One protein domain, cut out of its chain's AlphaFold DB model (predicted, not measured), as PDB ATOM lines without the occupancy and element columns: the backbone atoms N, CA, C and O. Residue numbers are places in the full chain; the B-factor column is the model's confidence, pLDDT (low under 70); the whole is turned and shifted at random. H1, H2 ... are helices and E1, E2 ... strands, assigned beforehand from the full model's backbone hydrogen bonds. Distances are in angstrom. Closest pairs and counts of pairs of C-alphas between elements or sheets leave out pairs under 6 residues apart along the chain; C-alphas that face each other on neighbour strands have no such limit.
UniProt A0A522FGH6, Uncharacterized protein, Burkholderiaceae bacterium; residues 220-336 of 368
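AT A GLANCE: This is residues 220 to 336 of the 368 residues of an uncharacterized protein of Burkholderiaceae bacterium (UniProt A0A522FGH6). The model is a small closed barrel of eight antiparallel strands, E1 to E8, ringed in chain order, with the last strand paired back to the first. One short helix, H1, packs on the outside of the barrel after E8, and a long loop, residues 297 to 308, joins E6 to E7. The printed part has 117 residues, with eight named strands followed by one named helix, and its class is mostly strand. It is compact, with a radius of gyration of the C-alphas of 14.5 A, and spans 48 by 44 by 28 A.

HOW THE PARTS SIT: The strands form a meander, each the antiparallel neighbour of the one before. E1, residues 223 to 228, and E2, residues 235 to 243, form a hairpin at 173 degrees, with N 227 and O 236 2.8 A apart. E2 bends by 53 degrees at residue 238; E1 is beside its residues 235 to 241, and on the other side E3, residues 252 to 256, is beside 238 to 243, with N 242 and O 253 2.8 A apart. E4, residues 259 to 266, follows E3 at 139 degrees, with N 263 and O 252 2.8 A apart. E5, residues 275 to 282, has N 277 2.8 A from O 264 of E4. E6, residues 286 to 296, has N 293 2.8 A from O 276 of E5. E7, residues 309 to 314, has N 313 2.8 A from O 292 of E6. E8, residues 317 to 323, has N 319 2.8 A from O 312 of E7. E8 and E1 close the ring at 127 degrees, with N 224 and O 322 2.9 A apart; the pairing of E8 is staggered, with E7 over 317 to 322 and with E1 over 322 to 323. H1, residues 329 to 334, is on the barrel, outside it, at a height of 8.4 A and over none of the strands; its closest C-alphas to E4 are those of Lys 334 and Val 265, 7.2 A apart. In H1 every O i to N i+4 pair is within hydrogen-bond range.

IN THESE COORDINATES: E6 is the longest strand, 11 residues and 29.9 A from C-alpha 286 to C-alpha 296. E2 measures 23.4 A, E5 22.1 A and E4 21.0 A. E1 begins at C-alpha 223, (28.561, 104.915, 97.972), and E8 ends at C-alpha 323, (29.228, 100.950, 95.837). H1, 8.4 A long, ends at C-alpha 334, (17.863, 102.563, 89.937).

THE WHOLE: The two C-alphas farthest apart, those of Asp 284 and Ser 303, are 47.8 A from each other. The printed part has no cut, and the link from E6 to E7 is long. Mean pLDDT of the printed part is 86.1; it is under 70 at residues 270 to 272, 284 to 286 and 304 to 305.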
ATOM      1  N   ALA A 220      24.873 102.563 107.283       87.44
ATOM      2  CA  ALA A 220      26.015 102.248 106.437       87.44
ATOM      3  C   ALA A 220      25.912 103.017 105.099       87.44
ATOM      4  O   ALA A 220      24.844 103.010 104.479       87.44
ATOM      5  N   PRO A 221      26.979 103.696 104.637       92.12
ATOM      6  CA  PRO A 221      26.946 104.442 103.383       92.12
ATOM      7  C   PRO A 221      26.910 103.486 102.193       92.12
ATOM      8  O   PRO A 221      27.637 102.494 102.178       92.12
ATOM      9  N   VAL A 222      26.095 103.796 101.186       93.88
ATOM     10  CA  VAL A 222      25.905 102.968  99.982       93.88
ATOM     11  C   VAL A 222      26.929 103.273  98.890       93.88
ATOM     12  O   VAL A 222      27.285 102.374  98.135       93.88
ATOM     13  N   LEU A 223      27.453 104.504  98.843       94.44
ATOM     14  CA  LEU A 223      28.561 104.915  97.972       94.44
ATOM     15  C   LEU A 223      29.657 105.592  98.805       94.44
ATOM     16  O   LEU A 223      29.364 106.440  99.653       94.44
ATOM     17  N   ARG A 224      30.925 105.268  98.529       94.44
ATOM     18  CA  ARG A 224      32.089 105.926  99.146       94.44
ATOM     19  C   ARG A 224      33.188 106.194  98.118       94.44
ATOM     20  O   ARG A 224      33.577 105.291  97.381       94.44
ATOM     21  N   ALA A 225      33.729 107.410  98.118       92.88
ATOM     22  CA  ALA A 225      34.977 107.750  97.437       92.88
ATOM     23  C   ALA A 225      36.062 108.078  98.468       92.88
ATOM     24  O   ALA A 225      35.812 108.771  99.457       92.88
ATOM     25  N   VAL A 226      37.272 107.589  98.212       91.12
ATOM     26  CA  VAL A 226      38.493 107.992  98.911       91.12
ATOM     27  C   VAL A 226      39.515 108.420  97.869       91.12
ATOM     28  O   VAL A 226      39.654 107.775  96.830       91.12
ATOM     29  N   GLU A 227      40.206 109.516  98.141       86.88
ATOM     30  CA  GLU A 227      41.308 110.024  97.339       86.88
ATOM     31  C   GLU A 227      42.583 109.921  98.175       86.88
ATOM     32  O   GLU A 227      42.584 110.269  99.358       86.88
ATOM     33  N   ARG A 228      43.652 109.394  97.577       85.31
ATOM     34  CA  ARG A 228      44.959 109.328  98.225       85.31
ATOM     35  C   ARG A 228      45.731 110.596  97.887       85.31
ATOM     36  O   ARG A 228      45.908 110.886  96.705       85.31
ATOM     37  N   ASP A 229      46.198 111.319  98.895       80.06
ATOM     38  CA  ASP A 229      47.107 112.440  98.684       80.06
ATOM     39  C   ASP A 229      48.437 111.924  98.107       80.06
ATOM     40  O   ASP A 229      49.003 110.943  98.594       80.06
ATOM     41  N   ALA A 230      48.931 112.555  97.041       77.38
ATOM     42  CA  ALA A 230      50.151 112.119  96.357       77.38
ATOM     43  C   ALA A 230      51.446 112.498  97.107       77.38
ATOM     44  O   ALA A 230      52.506 111.946  96.816       77.38
ATOM     45  N   THR A 231      51.362 113.425  98.063       78.62
ATOM     46  CA  THR A 231      52.484 114.008  98.809       78.62
ATOM     47  C   THR A 231      52.661 113.330 100.166       78.62
ATOM     48  O   THR A 231      53.766 112.873 100.479       78.62
ATOM     49  N   THR A 232      51.579 113.244 100.954       82.19
ATOM     50  CA  THR A 232      51.562 112.596 102.282       82.19
ATOM     51  C   THR A 232      51.281 111.098 102.191       82.19
ATOM     52  O   THR A 232      51.724 110.330 103.040       82.19
ATOM     53  N   GLY A 233      50.585 110.651 101.139       83.12
ATOM     54  CA  GLY A 233      50.166 109.260 100.974       83.12
ATOM     55  C   GLY A 233      48.903 108.880 101.758       83.12
ATOM     56  O   GLY A 233      48.493 107.719 101.668       83.12
ATOM     57  N   GLU A 234      48.301 109.818 102.495       83.12
ATOM     58  CA  GLU A 234      47.110 109.629 103.333       83.12
ATOM     59  C   GLU A 234      45.818 109.515 102.505       83.12
ATOM     60  O   GLU A 234      45.748 109.975 101.366       83.12
ATOM     61  N   TYR A 235      44.765 108.924 103.080       83.62
ATOM     62  CA  TYR A 235      43.476 108.718 102.406       83.62
ATOM     63  C   TYR A 235      42.389 109.676 102.912       83.62
ATOM     64  O   TYR A 235      41.734 109.423 103.925       83.62
ATOM     65  N   THR A 236      42.118 110.734 102.148       86.25
ATOM     66  CA  THR A 236      40.997 111.649 102.402       86.25
ATOM     67  C   THR A 236      39.702 111.058 101.845       86.25
ATOM     68  O   THR A 236      39.639 110.620 100.697       86.25
ATOM     69  N   THR A 237      38.625 111.039 102.635       88.31
ATOM     70  CA  THR A 237      37.309 110.583 102.151       88.31
ATOM     71  C   THR A 237      36.584 111.734 101.450       88.31
ATOM     72  O   THR A 237      36.110 112.660 102.102       88.31
ATOM     73  N   THR A 238      36.501 111.682 100.118       92.06
ATOM     74  CA  THR A 238      35.968 112.765  99.269       92.06
ATOM     75  C   THR A 238      34.468 112.667  99.005       92.06
ATOM     76  O   THR A 238      33.832 113.687  98.743       92.06
ATOM     77  N   ALA A 239      33.871 111.478  99.128       93.12
ATOM     78  CA  ALA A 239      32.420 111.302  99.097       93.12
ATOM     79  C   ALA A 239      31.957 110.200 100.056       93.12
ATOM     80  O   ALA A 239      32.541 109.115 100.098       93.12
ATOM     81  N   VAL A 240      30.857 110.458 100.760       94.69
ATOM     82  CA  VAL A 240      30.082 109.475 101.523       94.69
ATOM     83  C   VAL A 240      28.608 109.753 101.264       94.69
ATOM     84  O   VAL A 240      28.114 110.818 101.632       94.69
ATOM     85  N   LEU A 241      27.908 108.817 100.625       93.56
ATOM     86  CA  LEU A 241      26.473 108.926 100.362       93.56
ATOM     87  C   LEU A 241      25.739 107.713 100.927       93.56
ATOM     88  O   LEU A 241      26.194 106.572 100.819       93.56
ATOM     89  N   TRP A 242      24.574 107.981 101.495       94.44
ATOM     90  CA  TRP A 242      23.631 107.028 102.055       94.44
ATOM     91  C   TRP A 242      22.387 106.967 101.174       94.44
ATOM     92  O   TRP A 242      22.019 107.973 100.561       94.44
ATOM     93  N   ALA A 243      21.712 105.816 101.159       92.00
ATOM     94  CA  ALA A 243      20.338 105.755 100.678       92.00
ATOM     95  C   ALA A 243      19.483 106.747 101.481       92.00
ATOM     96  O   ALA A 243      19.651 106.887 102.697       92.00
ATOM     97  N   ALA A 244      18.583 107.452 100.805       87.31
ATOM     98  CA  ALA A 244      17.586 108.255 101.491       87.31
ATOM     99  C   ALA A 244      16.618 107.370 102.298       87.31
ATOM    100  O   ALA A 244      16.503 106.165 102.072       87.31
ATOM    101  N   LYS A 245      15.902 107.978 103.249       81.56
ATOM    102  CA  LYS A 245      14.800 107.292 103.937       81.56
ATOM    103  C   LYS A 245      13.657 107.030 102.957       81.56
ATOM    104  O   LYS A 245      13.394 107.849 102.080       81.56
ATOM    105  N   GLU A 246      12.952 105.925 103.157       77.25
ATOM    106  CA  GLU A 246      11.730 105.607 102.417       77.25
ATOM    107  C   GLU A 246      10.722 106.773 102.486       77.25
ATOM    108  O   GLU A 246      10.597 107.447 103.513       77.25
ATOM    109  N   GLY A 247      10.055 107.068 101.366       74.38
ATOM    110  CA  GLY A 247       9.152 108.219 101.231       74.38
ATOM    111  C   GLY A 247       9.829 109.592 101.064       74.38
ATOM    112  O   GLY A 247       9.129 110.594 100.909       74.38
ATOM    113  N   ALA A 248      11.165 109.682 101.064       78.75
ATOM    114  CA  ALA A 248      11.864 110.928 100.749       78.75
ATOM    115  C   ALA A 248      11.748 111.307  99.257       78.75
ATOM    116  O   ALA A 248      11.646 110.455  98.380       78.75
ATOM    117  N   LYS A 249      11.837 112.612  98.954       82.38
ATOM    118  CA  LYS A 249      11.865 113.155  97.575       82.38
ATOM    119  C   LYS A 249      13.254 113.103  96.911       82.38
ATOM    120  O   LYS A 249      13.479 113.774  95.909       82.38
ATOM    121  N   VAL A 250      14.191 112.384  97.519       87.88
ATOM    122  CA  VAL A 250      15.604 112.255  97.139       87.88
ATOM    123  C   VAL A 250      15.974 110.782  97.243       87.88
ATOM    124  O   VAL A 250      15.390 110.072  98.056       87.88
ATOM    125  N   ASP A 251      16.946 110.328  96.460       88.56
ATOM    126  CA  ASP A 251      17.356 108.915  96.420       88.56
ATOM    127  C   ASP A 251      18.613 108.666  97.253       88.56
ATOM    128  O   ASP A 251      18.776 107.617  97.880       88.56
ATOM    129  N   LEU A 252      19.490 109.670  97.294       91.19
ATOM    130  CA  LEU A 252      20.706 109.692  98.092       91.19
ATOM    131  C   LEU A 252      20.756 110.960  98.946       91.19
ATOM    132  O   LEU A 252      20.288 112.026  98.549       91.19
ATOM    133  N   THR A 253      21.411 110.865 100.096       91.62
ATOM    134  CA  THR A 253      21.847 112.026 100.887       91.62
ATOM    135  C   THR A 253      23.278 111.807 101.357       91.62
ATOM    136  O   THR A 253      23.707 110.661 101.487       91.62
ATOM    137  N   GLY A 254      24.042 112.868 101.615       90.81
ATOM    138  CA  GLY A 254      25.340 112.716 102.270       90.81
ATOM    139  C   GLY A 254      26.282 113.897 102.119       90.81
ATOM    140  O   GLY A 254      25.846 115.046 102.111       90.81
ATOM    141  N   ILE A 255      27.581 113.601 102.056       90.44
ATOM    142  CA  ILE A 255      28.668 114.583 102.056       90.44
ATOM    143  C   ILE A 255      29.595 114.326 100.864       90.44
ATOM    144  O   ILE A 255      30.067 113.205 100.677       90.44
ATOM    145  N   VAL A 256      29.895 115.368 100.087       90.44
ATOM    146  CA  VAL A 256      30.873 115.333  98.986       90.44
ATOM    147  C   VAL A 256      31.741 116.590  99.051       90.44
ATOM    148  O   VAL A 256      31.217 117.699  99.112       90.44
ATOM    149  N   ASN A 257      33.068 116.429  99.084       89.19
ATOM    150  CA  ASN A 257      34.046 117.505  99.316       89.19
ATOM    151  C   ASN A 257      33.675 118.411 100.517       89.19
ATOM    152  O   ASN A 257      33.724 119.636 100.435       89.19
ATOM    153  N   GLY A 258      33.226 117.802 101.621       85.69
ATOM    154  CA  GLY A 258      32.774 118.498 102.836       85.69
ATOM    155  C   GLY A 258      31.387 119.156 102.754       85.69
ATOM    156  O   GLY A 258      30.828 119.507 103.789       85.69
ATOM    157  N   GLN A 259      30.794 119.284 101.564       85.50
ATOM    158  CA  GLN A 259      29.468 119.878 101.368       85.50
ATOM    159  C   GLN A 259      28.359 118.844 101.575       85.50
ATOM    160  O   GLN A 259      28.469 117.712 101.099       85.50
ATOM    161  N   ARG A 260      27.265 119.236 102.241       88.00
ATOM    162  CA  ARG A 260      26.046 118.415 102.318       88.00
ATOM    163  C   ARG A 260      25.325 118.425 100.973       88.00
ATOM    164  O   ARG A 260      25.112 119.489 100.397       88.00
ATOM    165  N   VAL A 261      24.930 117.247 100.496       89.25
ATOM    166  CA  VAL A 261      24.256 117.076  99.203       89.25
ATOM    167  C   VAL A 261      23.036 116.161  99.286       89.25
ATOM    168  O   VAL A 261      23.025 115.155 100.001       89.25
ATOM    169  N   ALA A 262      22.032 116.500  98.484       90.56
ATOM    170  CA  ALA A 262      20.945 115.630  98.063       90.56
ATOM    171  C   ALA A 262      21.264 115.068  96.670       90.56
ATOM    172  O   ALA A 262      21.706 115.805  95.786       90.56
ATOM    173  N   GLY A 263      21.050 113.768  96.471       91.88
ATOM    174  CA  GLY A 263      21.206 113.094  95.186       91.88
ATOM    175  C   GLY A 263      19.863 112.626  94.638       91.88
ATOM    176  O   GLY A 263      19.103 111.958  95.339       91.88
ATOM    177  N   PHE A 264      19.604 112.962  93.377       91.31
ATOM    178  CA  PHE A 264      18.394 112.605  92.640       91.31
ATOM    179  C   PHE A 264      18.769 111.736  91.439       91.31
ATOM    180  O   PHE A 264      19.581 112.152  90.608       91.31
ATOM    181  N   VAL A 265      18.159 110.566  91.303       92.00
ATOM    182  CA  VAL A 265      18.208 109.759  90.083       92.00
ATOM    183  C   VAL A 265      17.288 110.394  89.045       92.00
ATOM    184  O   VAL A 265      16.127 110.693  89.309       92.00
ATOM    185  N   ASN A 266      17.825 110.622  87.853       90.12
ATOM    186  CA  ASN A 266      17.122 111.203  86.719       90.12
ATOM    187  C   ASN A 266      17.286 110.280  85.510       90.12
ATOM    188  O   ASN A 266      18.370 109.754  85.267       90.12
ATOM    189  N   HIS A 267      16.233 110.135  84.712       86.31
ATOM    190  CA  HIS A 267      16.292 109.449  83.422       86.31
ATOM    191  C   HIS A 267      16.341 110.490  82.300       86.31
ATOM    192  O   HIS A 267      15.742 111.564  82.413       86.31
ATOM    193  N   GLN A 268      17.062 110.201  81.216       77.69
ATOM    194  CA  GLN A 268      17.018 111.058  80.029       77.69
ATOM    195  C   GLN A 268      15.670 110.875  79.318       77.69
ATOM    196  O   GLN A 268      15.136 109.767  79.274       77.69
ATOM    197  N   LYS A 269      15.112 111.961  78.765       71.81
ATOM    198  CA  LYS A 269      13.761 111.962  78.168       71.81
ATOM    199  C   LYS A 269      13.603 110.944  77.035       71.81
ATOM    200  O   LYS A 269      12.521 110.401  76.855       71.81
ATOM    201  N   ASP A 270      14.693 110.667  76.329       69.94
ATOM    202  CA  ASP A 270      14.745 109.821  75.137       69.94
ATOM    203  C   ASP A 270      15.061 108.344  75.465       69.94
ATOM    204  O   ASP A 270      15.555 107.603  74.620       69.94
ATOM    205  N   GLY A 271      14.843 107.915  76.717       63.31
ATOM    206  CA  GLY A 271      15.162 106.558  77.189       63.31
ATOM    207  C   GLY A 271      16.655 106.302  77.441       63.31
ATOM    208  O   GLY A 271      17.057 105.165  77.684       63.31
ATOM    209  N   GLY A 272      17.487 107.346  77.391       68.31
ATOM    210  CA  GLY A 272      18.918 107.264  77.688       68.31
ATOM    211  C   GLY A 272      19.221 106.940  79.158       68.31
ATOM    212  O   GLY A 272      18.364 107.065  80.038       68.31
ATOM    213  N   LYS A 273      20.469 106.523  79.420       80.56
ATOM    214  CA  LYS A 273      20.919 106.009  80.728       80.56
ATOM    215  C   LYS A 273      20.565 106.946  81.891       80.56
ATOM    216  O   LYS A 273      20.630 108.170  81.766       80.56
ATOM    217  N   ALA A 274      20.243 106.344  83.037       88.75
ATOM    218  CA  ALA A 274      20.025 107.079  84.274       88.75
ATOM    219  C   ALA A 274      21.301 107.822  84.704       88.75
ATOM    220  O   ALA A 274      22.415 107.306  84.578       88.75
ATOM    221  N   PHE A 275      21.124 109.035  85.218       91.88
ATOM    222  CA  PHE A 275      22.185 109.889  85.736       91.88
ATOM    223  C   PHE A 275      21.760 110.502  87.072       91.88
ATOM    224  O   PHE A 275      20.586 110.772  87.325       91.88
ATOM    225  N   ILE A 276      22.727 110.734  87.948       94.25
ATOM    226  CA  ILE A 276      22.496 111.231  89.301       94.25
ATOM    227  C   ILE A 276      22.797 112.726  89.310       94.25
ATOM    228  O   ILE A 276      23.928 113.124  89.045       94.25
ATOM    229  N   SER A 277      21.821 113.562  89.645       93.75
ATOM    230  CA  SER A 277      22.051 114.983  89.922       93.75
ATOM    231  C   SER A 277      22.383 115.149  91.399       93.75
ATOM    232  O   SER A 277      21.593 114.737  92.246       93.75
ATOM    233  N   LEU A 278      23.534 115.750  91.715       93.19
ATOM    234  CA  LEU A 278      23.847 116.195  93.071       93.19
ATOM    235  C   LEU A 278      23.483 117.672  93.205       93.19
ATOM    236  O   LEU A 278      23.970 118.496  92.425       93.19
ATOM    237  N   SER A 279      22.710 118.007  94.232       90.06
ATOM    238  CA  SER A 279      22.428 119.387  94.619       90.06
ATOM    239  C   SER A 279      22.881 119.640  96.051       90.06
ATOM    240  O   SER A 279      22.609 118.834  96.940       90.06
ATOM    241  N   LYS A 280      23.562 120.764  96.279       88.94
ATOM    242  CA  LYS A 280      23.906 121.256  97.620       88.94
ATOM    243  C   LYS A 280      22.777 122.136  98.148       88.94
ATOM    244  O   LYS A 280      22.073 122.773  97.364       88.94
ATOM    245  N   GLU A 281      22.638 122.190  99.463       73.12
ATOM    246  CA  GLU A 281      21.826 123.217 100.115       73.12
ATOM    247  C   GLU A 281      22.549 124.574 100.025       73.12
ATOM    248  O   GLU A 281      23.773 124.655 100.153       73.12
ATOM    249  N   VAL A 282      21.787 125.629  99.753       77.56
ATOM    250  CA  VAL A 282      22.202 127.036  99.724       77.56
ATOM    251  C   VAL A 282      21.278 127.810 100.669       77.56
ATOM    252  O   VAL A 282      20.219 127.317 101.068       77.56
ATOM    253  N   GLU A 283      21.685 129.018 101.048       73.50
ATOM    254  CA  GLU A 283      20.903 129.938 101.876       73.50
ATOM    255  C   GLU A 283      19.438 130.067 101.392       73.50
ATOM    256  O   GLU A 283      19.125 129.960 100.201       73.50
ATOM    257  N   ASP A 284      18.524 130.241 102.351       65.50
ATOM    258  CA  ASP A 284      17.061 130.138 102.206       65.50
ATOM    259  C   ASP A 284      16.515 128.766 101.747       65.50
ATOM    260  O   ASP A 284      15.427 128.692 101.170       65.50
ATOM    261  N   GLY A 285      17.240 127.664 101.975       59.16
ATOM    262  CA  GLY A 285      16.760 126.304 101.673       59.16
ATOM    263  C   GLY A 285      16.609 126.014 100.173       59.16
ATOM    264  O   GLY A 285      15.898 125.089  99.771       59.16
ATOM    265  N   LYS A 286      17.263 126.821  99.331       65.69
ATOM    266  CA  LYS A 286      17.339 126.628  97.879       65.69
ATOM    267  C   LYS A 286      18.387 125.555  97.588       65.69
ATOM    268  O   LYS A 286      19.444 125.535  98.210       65.69
ATOM    269  N   PHE A 287      18.122 124.680  96.622       72.44
ATOM    270  CA  PHE A 287      19.068 123.641  96.215       72.44
ATOM    271  C   PHE A 287      19.719 124.001  94.880       72.44
ATOM    272  O   PHE A 287      19.033 124.119  93.867       72.44
ATOM    273  N   ASP A 288      21.042 124.159  94.887       81.62
ATOM    274  CA  ASP A 288      21.854 124.496  93.712       81.62
ATOM    275  C   ASP A 288      22.603 123.262  93.190       81.62
ATOM    276  O   ASP A 288      23.009 122.390  93.966       81.62
ATOM    277  N   ARG A 289      22.797 123.177  91.870       86.50
ATOM    278  CA  ARG A 289      23.375 122.007  91.199       86.50
ATOM    279  C   ARG A 289      24.878 121.923  91.473       86.50
ATOM    280  O   ARG A 289      25.686 122.615  90.865       86.50
ATOM    281  N   PHE A 290      25.251 121.002  92.352       89.56
ATOM    282  CA  PHE A 290      26.626 120.777  92.792       89.56
ATOM    283  C   PHE A 290      27.438 119.895  91.832       89.56
ATOM    284  O   PHE A 290      28.651 120.056  91.701       89.56
ATOM    285  N   GLY A 291      26.778 118.957  91.147       92.50
ATOM    286  CA  GLY A 291      27.438 118.056  90.207       92.50
ATOM    287  C   GLY A 291      26.496 117.048  89.558       92.50
ATOM    288  O   GLY A 291      25.284 117.069  89.776       92.50
ATOM    289  N   THR A 292      27.061 116.146  88.759       94.50
ATOM    290  CA  THR A 292      26.330 115.014  88.160       94.50
ATOM    291  C   THR A 292      27.186 113.759  88.123       94.50
ATOM    292  O   THR A 292      28.356 113.840  87.758       94.50
ATOM    293  N   GLY A 293      26.607 112.609  88.463       93.94
ATOM    294  CA  GLY A 293      27.256 111.302  88.401       93.94
ATOM    295  C   GLY A 293      26.608 110.347  87.411       93.94
ATOM    296  O   GLY A 293      25.407 110.421  87.170       93.94
ATOM    297  N   ASN A 294      27.405 109.429  86.868       93.88
ATOM    298  CA  ASN A 294      26.928 108.313  86.053       93.88
ATOM    299  C   ASN A 294      27.437 106.996  86.642       93.88
ATOM    300  O   ASN A 294      28.595 106.918  87.065       93.88
ATOM    301  N   ALA A 295      26.584 105.976  86.662       93.00
ATOM    302  CA  ALA A 295      26.949 104.621  87.052       93.00
ATOM    303  C   ALA A 295      27.762 103.918  85.951       93.00
ATOM    304  O   ALA A 295      27.452 104.018  84.762       93.00
ATOM    305  N   ILE A 296      28.809 103.196  86.357       89.69
ATOM    306  CA  ILE A 296      29.664 102.383  85.491       89.69
ATOM    307  C   ILE A 296      29.928 101.045  86.190       89.69
ATOM    308  O   ILE A 296      30.563 101.011  87.247       89.69
ATOM    309  N   ASN A 297      29.446  99.953  85.589       87.88
ATOM    310  CA  ASN A 297      29.776  98.582  85.989       87.88
ATOM    311  C   ASN A 297      29.816  97.582  84.814       87.88
ATOM    312  O   ASN A 297      29.521  96.401  84.976       87.88
ATOM    313  N   ALA A 298      30.198  98.051  83.626       82.50
ATOM    314  CA  ALA A 298      30.434  97.214  82.455       82.50
ATOM    315  C   ALA A 298      31.684  97.697  81.710       82.50
ATOM    316  O   ALA A 298      31.894  98.906  81.574       82.50
ATOM    317  N   HIS A 299      32.490  96.757  81.217       75.50
ATOM    318  CA  HIS A 299      33.575  97.042  80.282       75.50
ATOM    319  C   HIS A 299      33.023  97.233  78.858       75.50
ATOM    320  O   HIS A 299      31.928  96.769  78.535       75.50
ATOM    321  N   LYS A 300      33.767  97.932  77.989       76.31
ATOM    322  CA  LYS A 300      33.342  98.212  76.601       76.31
ATOM    323  C   LYS A 300      33.378  96.958  75.714       76.31
ATOM    324  O   LYS A 300      32.589  96.843  74.785       76.31
ATOM    325  N   ASP A 301      34.295  96.052  76.022       76.88
ATOM    326  CA  ASP A 301      34.473  94.714  75.442       76.88
ATOM    327  C   ASP A 301      33.422  93.680  75.905       76.88
ATOM    328  O   ASP A 301      33.324  92.607  75.319       76.88
ATOM    329  N   GLY A 302      32.611  93.995  76.924       71.25
ATOM    330  CA  GLY A 302      31.607  93.081  77.484       71.25
ATOM    331  C   GLY A 302      32.129  92.085  78.530       71.25
ATOM    332  O   GLY A 302      31.353  91.251  78.995       71.25
ATOM    333  N   SER A 303      33.400  92.170  78.935       73.06
ATOM    334  CA  SER A 303      33.984  91.318  79.980       73.06
ATOM    335  C   SER A 303      33.397  91.572  81.377       73.06
ATOM    336  O   SER A 303      32.809  92.621  81.673       73.06
ATOM    337  N   THR A 304      33.559  90.580  82.258       67.62
ATOM    338  CA  THR A 304      33.026  90.582  83.625       67.62
ATOM    339  C   THR A 304      33.621  91.711  84.464       67.62
ATOM    340  O   THR A 304      34.760  91.651  84.923       67.62
ATOM    341  N   CYS A 305      32.810  92.732  84.724       69.81
ATOM    342  CA  CYS A 305      33.190  93.841  85.584       69.81
ATOM    343  C   CYS A 305      33.059  93.477  87.072       69.81
ATOM    344  O   CYS A 305      31.992  93.068  87.529       69.81
ATOM    345  N   HIS A 306      34.113  93.723  87.855       71.94
ATOM    346  CA  HIS A 306      34.102  93.590  89.322       71.94
ATOM    347  C   HIS A 306      34.071  94.944  90.062       71.94
ATOM    348  O   HIS A 306      34.405  95.009  91.249       71.94
ATOM    349  N   PHE A 307      33.702  96.038  89.383       78.44
ATOM    350  CA  PHE A 307      33.520  97.351  90.003       78.44
ATOM    351  C   PHE A 307      32.123  97.925  89.742       78.44
ATOM    352  O   PHE A 307      31.725  98.148  88.606       78.44
ATOM    353  N   ASP A 308      31.417  98.259  90.820       89.94
ATOM    354  CA  ASP A 308      30.254  99.144  90.793       89.94
ATOM    355  C   ASP A 308      30.729 100.545  91.195       89.94
ATOM    356  O   ASP A 308      30.979 100.806  92.376       89.94
ATOM    357  N   THR A 309      30.939 101.443  90.228       92.88
ATOM    358  CA  THR A 309      31.439 102.806  90.494       92.88
ATOM    359  C   THR A 309      30.525 103.865  89.889       92.88
ATOM    360  O   THR A 309      30.252 103.847  88.693       92.88
ATOM    361  N   VAL A 310      30.101 104.833  90.699       94.25
ATOM    362  CA  VAL A 310      29.522 106.091  90.217       94.25
ATOM    363  C   VAL A 310      30.645 107.111  90.061       94.25
ATOM    364  O   VAL A 310      31.353 107.418  91.020       94.25
ATOM    365  N   VAL A 311      30.801 107.659  88.856       94.88
ATOM    366  CA  VAL A 311      31.763 108.734  88.583       94.88
ATOM    367  C   VAL A 311      31.025 110.065  88.616       94.88
ATOM    368  O   VAL A 311      30.296 110.392  87.681       94.88
ATOM    369  N   PHE A 312      31.201 110.822  89.700       95.12
ATOM    370  CA  PHE A 312      30.647 112.165  89.862       95.12
ATOM    371  C   PHE A 312      31.589 113.219  89.277       95.12
ATOM    372  O   PHE A 312      32.759 113.262  89.639       95.12
ATOM    373  N   ASN A 313      31.076 114.108  88.430       94.75
ATOM    374  CA  ASN A 313      31.723 115.374  88.094       94.75
ATOM    375  C   ASN A 313      31.195 116.460  89.045       94.75
ATOM    376  O   ASN A 313      29.995 116.751  89.044       94.75
ATOM    377  N   VAL A 314      32.091 117.032  89.852       92.56
ATOM    378  CA  VAL A 314      31.828 118.111  90.816       92.56
ATOM    379  C   VAL A 314      32.862 119.208  90.578       92.56
ATOM    380  O   VAL A 314      34.061 118.976  90.731       92.56
ATOM    381  N   GLY A 315      32.417 120.402  90.173       86.69
ATOM    382  CA  GLY A 315      33.313 121.532  89.885       86.69
ATOM    383  C   GLY A 315      34.373 121.258  88.805       86.69
ATOM    384  O   GLY A 315      35.441 121.856  88.844       86.69
ATOM    385  N   GLY A 316      34.122 120.321  87.881       87.31
ATOM    386  CA  GLY A 316      35.089 119.877  86.871       87.31
ATOM    387  C   GLY A 316      36.004 118.728  87.317       87.31
ATOM    388  O   GLY A 316      36.672 118.134  86.473       87.31
ATOM    389  N   LYS A 317      36.019 118.361  88.609       90.50
ATOM    390  CA  LYS A 317      36.790 117.220  89.124       90.50
ATOM    391  C   LYS A 317      35.956 115.937  89.094       90.50
ATOM    392  O   LYS A 317      34.807 115.924  89.534       90.50
ATOM    393  N   ALA A 318      36.559 114.844  88.625       93.38
ATOM    394  CA  ALA A 318      35.980 113.505  88.705       93.38
ATOM    395  C   ALA A 318      36.220 112.872  90.090       93.38
ATOM    396  O   ALA A 318      37.350 112.840  90.576       93.38
ATOM    397  N   ILE A 319      35.162 112.338  90.702       93.81
ATOM    398  CA  ILE A 319      35.171 111.642  91.993       93.81
ATOM    399  C   ILE A 319      34.602 110.235  91.779       93.81
ATOM    400  O   ILE A 319      33.449 110.072  91.380       93.81
ATOM    401  N   PHE A 320      35.415 109.214  92.050       93.75
ATOM    402  CA  PHE A 320      35.094 107.806  91.804       93.75
ATOM    403  C   PHE A 320      34.517 107.163  93.073       93.75
ATOM    404  O   PHE A 320      35.254 106.662  93.924       93.75
ATOM    405  N   ALA A 321      33.192 107.198  93.219       95.00
ATOM    406  CA  ALA A 321      32.492 106.648  94.375       95.00
ATOM    407  C   ALA A 321      32.083 105.190  94.121       95.00
ATOM    408  O   ALA A 321      31.239 104.908  93.271       95.00
ATOM    409  N   ARG A 322      32.672 104.251  94.864       92.94
ATOM    410  CA  ARG A 322      32.378 102.815  94.753       92.94
ATOM    411  C   ARG A 322      31.152 102.444  95.583       92.94
ATOM    412  O   ARG A 322      30.984 102.968  96.687       92.94
ATOM    413  N   ALA A 323      30.330 101.528  95.076       92.69
ATOM    414  CA  ALA A 323      29.228 100.950  95.837       92.69
ATOM    415  C   ALA A 323      29.745 100.039  96.960       92.69
ATOM    416  O   ALA A 323      30.777  99.377  96.829       92.69
ATOM    417  N   THR A 324      29.023 100.009  98.077       90.81
ATOM    418  CA  THR A 324      29.374  99.216  99.263       90.81
ATOM    419  C   THR A 324      28.416  98.038  99.456       90.81
ATOM    420  O   THR A 324      27.390  97.909  98.786       90.81
ATOM    421  N   ASN A 325      28.694  97.186 100.442       88.31
ATOM    422  CA  ASN A 325      27.800  96.090 100.839       88.31
ATOM    423  C   ASN A 325      26.463  96.563 101.454       88.31
ATOM    424  O   ASN A 325      25.606  95.730 101.713       88.31
ATOM    425  N   ALA A 326      26.261  97.873 101.650       87.69
ATOM    426  CA  ALA A 326      24.981  98.455 102.059       87.69
ATOM    427  C   ALA A 326      24.060  98.831 100.878       87.69
ATOM    428  O   ALA A 326      22.906  99.187 101.099       87.69
ATOM    429  N   MET A 327      24.554  98.781  99.634       90.25
ATOM    430  CA  MET A 327      23.747  99.033  98.435       90.25
ATOM    431  C   MET A 327      22.726  97.902  98.220       90.25
ATOM    432  O   MET A 327      23.129  96.751  98.036       90.25
ATOM    433  N   SER A 328      21.426  98.223  98.205       89.94
ATOM    434  CA  SER A 328      20.359  97.280  97.835       89.94
ATOM    435  C   SER A 328      20.298  97.061  96.318       89.94
ATOM    436  O   SER A 328      20.745  97.913  95.550       89.94
ATOM    437  N   ALA A 329      19.724  95.936  95.878       89.31
ATOM    438  CA  ALA A 329      19.565  95.631  94.452       89.31
ATOM    439  C   ALA A 329      18.687  96.672  93.729       89.31
ATOM    440  O   ALA A 329      19.074  97.180  92.682       89.31
ATOM    441  N   GLU A 330      17.568  97.067  94.341       90.69
ATOM    442  CA  GLU A 330      16.663  98.100  93.814       90.69
ATOM    443  C   GLU A 330      17.368  99.450  93.618       90.69
ATOM    444  O   GLU A 330      17.195 100.104  92.591       90.69
ATOM    445  N   LEU A 331      18.192  99.877  94.585       90.62
ATOM    446  CA  LEU A 331      18.939 101.130  94.468       90.62
ATOM    447  C   LEU A 331      20.092 101.004  93.464       90.62
ATOM    448  O   LEU A 331      20.395 101.967  92.768       90.62
ATOM    449  N   HIS A 332      20.717  99.831  93.359       92.25
ATOM    450  CA  HIS A 332      21.764  99.544  92.377       92.25
ATOM    451  C   HIS A 332      21.229  99.669  90.940       92.25
ATOM    452  O   HIS A 332      21.737 100.496  90.182       92.25
ATOM    453  N   GLU A 333      20.139  98.974  90.607       91.06
ATOM    454  CA  GLU A 333      19.454  99.101  89.312       91.06
ATOM    455  C   GLU A 333      19.017 100.554  89.054       91.06
ATOM    456  O   GLU A 333      19.348 101.145  88.021       91.06
ATOM    457  N   LYS A 334      18.359 101.183  90.038       91.56
ATOM    458  CA  LYS A 334      17.863 102.563  89.937       91.56
ATOM    459  C   LYS A 334      18.974 103.592  89.696       91.56
ATOM    460  O   LYS A 334      18.751 104.555  88.969       91.56
ATOM    461  N   LEU A 335      20.179 103.404  90.240       90.62
ATOM    462  CA  LEU A 335      21.328 104.286  89.977       90.62
ATOM    463  C   LEU A 335      21.874 104.174  88.538       90.62
ATOM    464  O   LEU A 335      22.731 104.975  88.162       90.62
ATOM    465  N   GLY A 336      21.382 103.227  87.729       90.19
ATOM    466  CA  GLY A 336      21.777 103.032  86.332       90.19
ATOM    467  C   GLY A 336      22.894 102.008  86.127       90.19
ATOM    468  O   GLY A 336      23.516 102.000  85.061       90.19
TER     469      GLY A 336